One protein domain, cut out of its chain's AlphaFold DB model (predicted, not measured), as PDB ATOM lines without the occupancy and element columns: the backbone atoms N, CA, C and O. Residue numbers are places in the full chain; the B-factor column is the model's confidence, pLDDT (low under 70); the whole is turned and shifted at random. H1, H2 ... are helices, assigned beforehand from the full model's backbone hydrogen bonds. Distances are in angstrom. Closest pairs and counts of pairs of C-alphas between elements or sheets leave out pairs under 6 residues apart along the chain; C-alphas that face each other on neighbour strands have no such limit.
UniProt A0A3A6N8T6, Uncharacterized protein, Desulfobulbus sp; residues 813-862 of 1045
ATOM      1  N   ALA A 813      48.072  43.398  42.117       85.00
ATOM      2  CA  ALA A 813      49.144  43.975  42.931       85.00
ATOM      3  C   ALA A 813      49.578  43.061  44.091       85.00
ATOM      4  O   ALA A 813      50.693  43.205  44.587       85.00
ATOM      5  N   ILE A 814      48.779  42.048  44.469       88.75
ATOM      6  CA  ILE A 814      49.209  41.000  45.414       88.75
ATOM      7  C   ILE A 814      50.510  40.314  44.990       88.75
ATOM      8  O   ILE A 814      51.319  39.962  45.845       88.75
ATOM      9  N   GLN A 815      50.754  40.183  43.685       84.69
ATOM     10  CA  GLN A 815      51.977  39.577  43.151       84.69
ATOM     11  C   GLN A 815      53.218  40.460  43.339       84.69
ATOM     12  O   GLN A 815      54.334  39.971  43.203       84.69
ATOM     13  N   GLN A 816      53.031  41.747  43.639       86.31
ATOM     14  CA  GLN A 816      54.107  42.710  43.892       86.31
ATOM     15  C   GLN A 816      54.414  42.859  45.393       86.31
ATOM     16  O   GLN A 816      55.318  43.605  45.763       86.31
ATOM     17  N   THR A 817      53.669  42.168  46.264       88.50
ATOM     18  CA  THR A 817      53.914  42.160  47.714       88.50
ATOM     19  C   THR A 817      55.061  41.215  48.088       88.50
ATOM     20  O   THR A 817      55.568  40.464  47.259       88.50
ATOM     21  N   HIS A 818      55.464  41.215  49.361       87.81
ATOM     22  CA  HIS A 818      56.500  40.315  49.886       87.81
ATOM     23  C   HIS A 818      56.049  38.856  50.060       87.81
ATOM     24  O   HIS A 818      56.845  38.029  50.509       87.81
ATOM     25  N   LEU A 819      54.787  38.542  49.756       91.44
ATOM     26  CA  LEU A 819      54.231  37.203  49.919       91.44
ATOM     27  C   LEU A 819      54.799  36.221  48.891       91.44
ATOM     28  O   LEU A 819      54.969  36.537  47.717       91.44
ATOM     29  N   ASP A 820      55.017  34.987  49.333       91.62
ATOM     30  CA  ASP A 820      55.332  33.872  48.446       91.62
ATOM     31  C   ASP A 820      54.071  33.314  47.749       91.62
ATOM     32  O   ASP A 820      52.944  33.792  47.929       91.62
ATOM     33  N   GLN A 821      54.240  32.259  46.944       88.88
ATOM     34  CA  GLN A 821      53.123  31.614  46.244       88.88
ATOM     35  C   GLN A 821      52.041  31.085  47.201       88.88
ATOM     36  O   GLN A 821      50.855  31.117  46.859       88.88
ATOM     37  N   ALA A 822      52.415  30.628  48.401       91.44
ATOM     38  CA  ALA A 822      51.464  30.146  49.398       91.44
ATOM     39  C   ALA A 822      50.642  31.302  49.993       91.44
ATOM     40  O   ALA A 822      49.426  31.166  50.170       91.44
ATOM     41  N   GLY A 823      51.268  32.459  50.225       91.38
ATOM     42  CA  GLY A 823      50.603  33.695  50.633       91.38
ATOM     43  C   GLY A 823      49.628  34.215  49.573       91.38
ATOM     44  O   GLY A 823      48.470  34.503  49.892       91.38
ATOM     45  N   VAL A 824      50.036  34.243  48.299       91.06
ATOM     46  CA  VAL A 824      49.153  34.623  47.177       91.06
ATOM     47  C   VAL A 824      47.982  33.645  47.038       91.06
ATOM     48  O   VAL A 824      46.838  34.064  46.839       91.06
ATOM     49  N   LEU A 825      48.216  32.340  47.202       92.81
ATOM     50  CA  LEU A 825      47.141  31.347  47.216       92.81
ATOM     51  C   LEU A 825      46.181  31.572  48.394       92.81
ATOM     52  O   LEU A 825      44.967  31.466  48.227       92.81
ATOM     53  N   ALA A 826      46.690  31.912  49.578       92.38
ATOM     54  CA  ALA A 826      45.859  32.219  50.740       92.38
ATOM     55  C   ALA A 826      44.995  33.477  50.539       92.38
ATOM     56  O   ALA A 826      43.878  33.521  51.063       92.38
ATOM     57  N   TYR A 827      45.487  34.459  49.779       93.75
ATOM     58  CA  TYR A 827      44.726  35.634  49.349       93.75
ATOM     59  C   TYR A 827      43.625  35.250  48.354       93.75
ATOM     60  O   TYR A 827      42.457  35.570  48.567       93.75
ATOM     61  N   LYS A 828      43.944  34.457  47.323       92.06
ATOM     62  CA  LYS A 828      42.934  33.931  46.386       92.06
ATOM     63  C   LYS A 828      41.848  33.118  47.105       92.06
ATOM     64  O   LYS A 828      40.667  33.281  46.811       92.06
ATOM     65  N   LYS A 829      42.223  32.289  48.090       92.94
ATOM     66  CA  LYS A 829      41.281  31.531  48.937       92.94
ATOM     67  C   LYS A 829      40.360  32.443  49.748       92.94
ATOM     68  O   LYS A 829      39.173  32.147  49.846       92.94
ATOM     69  N   LEU A 830      40.879  33.543  50.302       93.38
ATOM     70  CA  LEU A 830      40.073  34.538  51.018       93.38
ATOM     71  C   LEU A 830      38.971  35.106  50.111       93.38
ATOM     72  O   LEU A 830      37.803  35.109  50.498       93.38
ATOM     73  N   LEU A 831      39.337  35.557  48.908       91.75
ATOM     74  CA  LEU A 831      38.389  36.132  47.948       91.75
ATOM     75  C   LEU A 831      37.371  35.092  47.460       91.75
ATOM     76  O   LEU A 831      36.174  35.371  47.390       91.75
ATOM     77  N   ALA A 832      37.832  33.867  47.195       90.69
ATOM     78  CA  ALA A 832      36.969  32.758  46.805       90.69
ATOM     79  C   ALA A 832      35.952  32.396  47.897       90.69
ATOM     80  O   ALA A 832      34.781  32.199  47.585       90.69
ATOM     81  N   LEU A 833      36.359  32.352  49.173       91.62
ATOM     82  CA  LEU A 833      35.448  32.112  50.301       91.62
ATOM     83  C   LEU A 833      34.353  33.174  50.397       91.62
ATOM     84  O   LEU A 833      33.212  32.854  50.729       91.62
ATOM     85  N   GLU A 834      34.687  34.430  50.111       90.06
ATOM     86  CA  GLU A 834      33.702  35.503  50.124       90.06
ATOM     87  C   GLU A 834      32.649  35.327  49.026       90.06
ATOM     88  O   GLU A 834      31.450  35.419  49.293       90.06
ATOM     89  N   ASP A 835      33.089  35.051  47.798       86.50
ATOM     90  CA  ASP A 835      32.193  34.909  46.650       86.50
ATOM     91  C   ASP A 835      31.350  33.630  46.737       86.50
ATOM     92  O   ASP A 835      30.147  33.657  46.470       86.50
ATOM     93  N   LEU A 836      31.932  32.524  47.212       87.00
ATOM     94  CA  LEU A 836      31.180  31.304  47.523       87.00
ATOM     95  C   LEU A 836      30.146  31.552  48.631       87.00
ATOM     96  O   LEU A 836      29.013  31.081  48.527       87.00
ATOM     97  N   GLY A 837      30.479  32.354  49.647       83.50
ATOM     98  CA  GLY A 837      29.533  32.794  50.678       83.50
ATOM     99  C   GLY A 837      28.359  33.616  50.126       83.50
ATOM    100  O   GLY A 837      27.265  33.587  50.692       83.50
ATOM    101  N   ARG A 838      28.548  34.295  48.987       80.56
ATOM    102  CA  ARG A 838      27.499  35.006  48.230       80.56
ATOM    103  C   ARG A 838      26.748  34.116  47.233       80.56
ATOM    104  O   ARG A 838      25.841  34.605  46.566       80.56
ATOM    105  N   LYS A 839      27.058  32.814  47.192       79.38
ATOM    106  CA  LYS A 839      26.479  31.799  46.295       79.38
ATOM    107  C   LYS A 839      26.861  31.958  44.815       79.38
ATOM    108  O   LYS A 839      26.102  31.525  43.945       79.38
ATOM    109  N   ASP A 840      28.029  32.530  44.518       73.31
ATOM    110  CA  ASP A 840      28.572  32.501  43.155       73.31
ATOM    111  C   ASP A 840      28.844  31.052  42.698       73.31
ATOM    112  O   ASP A 840      29.192  30.176  43.494       73.31
ATOM    113  N   LEU A 841      28.691  30.787  41.393       78.69
ATOM    114  CA  LEU A 841      28.901  29.453  40.820       78.69
ATOM    115  C   LEU A 841      30.366  29.002  41.008       78.69
ATOM    116  O   LEU A 841      31.264  29.733  40.584       78.69
ATOM    117  N   PRO A 842      30.638  27.783  41.521       81.19
ATOM    118  CA  PRO A 842      32.003  27.312  41.777       81.19
ATOM    119  C   PRO A 842      32.933  27.385  40.561       81.19
ATOM    120  O   PRO A 842      34.076  27.805  40.692       81.19
ATOM    121  N   LEU A 843      32.430  27.050  39.365       73.31
ATOM    122  CA  LEU A 843      33.186  27.151  38.111       73.31
ATOM    123  C   LEU A 843      33.590  28.601  37.795       73.31
ATOM    124  O   LEU A 843      34.706  28.851  37.349       73.31
ATOM    125  N   ALA A 844      32.703  29.563  38.064       71.38
ATOM    126  CA  ALA A 844      32.988  30.977  37.851       71.38
ATOM    127  C   ALA A 844      34.030  31.490  38.853       71.38
ATOM    128  O   ALA A 844      34.952  32.191  38.450       71.38
ATOM    129  N   VAL A 845      33.928  31.104  40.131       79.94
ATOM    130  CA  VAL A 845      34.914  31.448  41.174       79.94
ATOM    131  C   VAL A 845      36.285  30.842  40.855       79.94
ATOM    132  O   VAL A 845      37.302  31.528  40.947       79.94
ATOM    133  N   MET A 846      36.312  29.579  40.420       82.19
ATOM    134  CA  MET A 846      37.528  28.870  40.017       82.19
ATOM    135  C   MET A 846      38.253  29.595  38.880       82.19
ATOM    136  O   MET A 846      39.442  29.880  38.992       82.19
ATOM    137  N   ASN A 847      37.519  29.945  37.818       71.00
ATOM    138  CA  ASN A 847      38.072  30.654  36.667       71.00
ATOM    139  C   ASN A 847      38.498  32.084  37.028       71.00
ATOM    140  O   ASN A 847      39.557  32.528  36.594       71.00
ATOM    141  N   ARG A 848      37.708  32.786  37.854       76.88
ATOM    142  CA  ARG A 848      37.969  34.171  38.281       76.88
ATOM    143  C   ARG A 848      39.292  34.314  39.031       76.88
ATOM    144  O   ARG A 848      39.991  35.301  38.829       76.88
ATOM    145  N   TYR A 849      39.616  33.346  39.889       82.94
ATOM    146  CA  TYR A 849      40.807  33.387  40.744       82.94
ATOM    147  C   TYR A 849      41.929  32.442  40.295       82.94
ATOM    148  O   TYR A 849      42.971  32.390  40.950       82.94
ATOM    149  N   GLU A 850      41.748  31.721  39.185       80.38
ATOM    150  CA  GLU A 850      42.690  30.714  38.673       80.38
ATOM    151  C   GLU A 850      43.086  29.717  39.769       80.38
ATOM    152  O   GLU A 850      44.259  29.562  40.114       80.38
ATOM    153  N   LEU A 851      42.072  29.127  40.400       84.75
ATOM    154  CA  LEU A 851      42.241  28.151  41.472       84.75
ATOM    155  C   LEU A 851      42.130  26.736  40.918       84.75
ATOM    156  O   LEU A 851      41.285  26.462  40.071       84.75
ATOM    157  N   ASP A 852      42.934  25.816  41.448       86.62
ATOM    158  CA  ASP A 852      42.778  24.403  41.128       86.62
ATOM    159  C   ASP A 852      41.415  23.869  41.609       86.62
ATOM    160  O   ASP A 852      40.936  24.255  42.685       86.62
ATOM    161  N   PRO A 853      40.796  22.918  40.883       83.94
ATOM    162  CA  PRO A 853      39.530  22.311  41.290       83.94
ATOM    163  C   PRO A 853      39.561  21.686  42.694       83.94
ATOM    164  O   PRO A 853      38.538  21.656  43.379       83.94
ATOM    165  N   SER A 854      40.721  21.185  43.138       89.12
ATOM    166  CA  SER A 854      40.917  20.676  44.502       89.12
ATOM    167  C   SER A 854      40.706  21.765  45.550       89.12
ATOM    168  O   SER A 854      39.975  21.538  46.505       89.12
ATOM    169  N   VAL A 855      41.238  22.968  45.323       89.44
ATOM    170  CA  VAL A 855      41.115  24.090  46.259       89.44
ATOM    171  C   VAL A 855      39.656  24.494  46.447       89.44
ATOM    172  O   VAL A 855      39.222  24.697  47.575       89.44
ATOM    173  N   ILE A 856      38.873  24.578  45.369       89.44
ATOM    174  CA  ILE A 856      37.445  24.915  45.468       89.44
ATOM    175  C   ILE A 856      36.668  23.827  46.217       89.44
ATOM    176  O   ILE A 856      35.813  24.152  47.040       89.44
ATOM    177  N   ARG A 857      36.976  22.544  45.981       87.56
ATOM    178  CA  ARG A 857      36.371  21.440  46.743       87.56
ATOM    179  C   ARG A 857      36.691  21.542  48.230       87.56
ATOM    180  O   ARG A 857      35.768  21.434  49.030       87.56
ATOM    181  N   ASP A 858      37.942  21.822  48.584       88.75
ATOM    182  CA  ASP A 858      38.364  21.982  49.978       88.75
ATOM    183  C   ASP A 858      37.644  23.156  50.656       88.75
ATOM    184  O   ASP A 858      37.212  23.039  51.800       88.75
ATOM    185  N   LEU A 859      37.461  24.282  49.956       89.25
ATOM    186  CA  LEU A 859      36.732  25.440  50.489       89.25
ATOM    187  C   LEU A 859      35.234  25.161  50.682       89.25
ATOM    188  O   LEU A 859      34.645  25.675  51.626       89.25
ATOM    189  N   LEU A 860      34.621  24.356  49.808       86.38
ATOM    190  CA  LEU A 860      33.211  23.962  49.918       86.38
ATOM    191  C   LEU A 860      32.970  22.890  50.991       86.38
ATOM    192  O   LEU A 860      31.894  22.855  51.581       86.38
ATOM    193  N   GLN A 861      33.945  22.004  51.215       85.19
ATOM    194  CA  GLN A 861      33.894  20.967  52.251       85.19
ATOM    195  C   GLN A 861      34.353  21.477  53.624       85.19
ATOM    196  O   GLN A 861      34.019  20.881  54.647       85.19
ATOM    197  N   GLY A 862      35.136  22.554  53.659       76.62
ATOM    198  CA  GLY A 862      35.649  23.147  54.885       76.62
ATOM    199  C   GLY A 862      34.554  23.803  55.730       76.62
ATOM    200  O   GLY A 862      33.686  24.505  55.225       76.62
TER     201      GLY A 862
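What this domain is: This is residues 813 to 862 of the 1045 residues of an uncharacterized protein of Desulfobulbus sp (UniProt A0A3A6N8T6). One long helix, H2, runs along most of the longest axis, and two shorter helices, H3 and H4, pack on it at steep tilts, away from its first residues. At the other end of this three-helix group, the four-residue H1 sits near the early part of H2, close to it at Val 824, and is apart from H3 and H4. The printed part has 50 residues with four named helices, H1, H2, H3 and H4 in chain order, and no named strand; the class is all helix. It is compact, with a radius of gyration of the C-alphas of 10.9 A, yet elongated, spanning 31 by 17 by 16 A.

Where its parts are: H1 is residues 813 to 816, 5.2 A long, with C-alpha 813 at (49.144, 43.975, 42.931). H2 is residues 821 to 837, 24.0 A long, from C-alpha 821 at (53.123, 31.614, 46.244). H3 is residues 842 to 849, 10.7 A long. H4 is residues 853 to 861, 12.4 A long, and its C-alpha 861 is at (33.894, 20.967, 52.251).

How they stand to each other: H1 and H2 are close but not clearly touching; their closest C-alphas, of Ile 814 and Val 824, are 6.6 A apart. H1 is apart from H3 and H4. H2 and H3 form a helical hairpin: they touch, closest at the C-alphas of Lys 828 and Tyr 849, 6.1 A, at a steep tilt of 41 degrees, opposite ways. H2 touches H4 with residues 829 to 836 alone, closest at the C-alphas of Leu 833 and Leu 859, 6.8 A, at a steep tilt of 52 degrees, the same way. H3 and H4 only just touch, with 3 pairs of C-alphas within 8 A, the closest being Met 846 and Ile 856 at 6.7 A; their steep tilt is 60 degrees, opposite ways. In H2, H3 and H4 every O i to N i+4 pair is within hydrogen-bond range; H1 is too short for such a pair.

The domain as a whole: The two C-alphas farthest apart, of His 818 and Lys 839, are 31.4 A apart. The printed part has no cut, and its three links are tight. The mean pLDDT of the printed part is 85.9, and no printed residue is under 70.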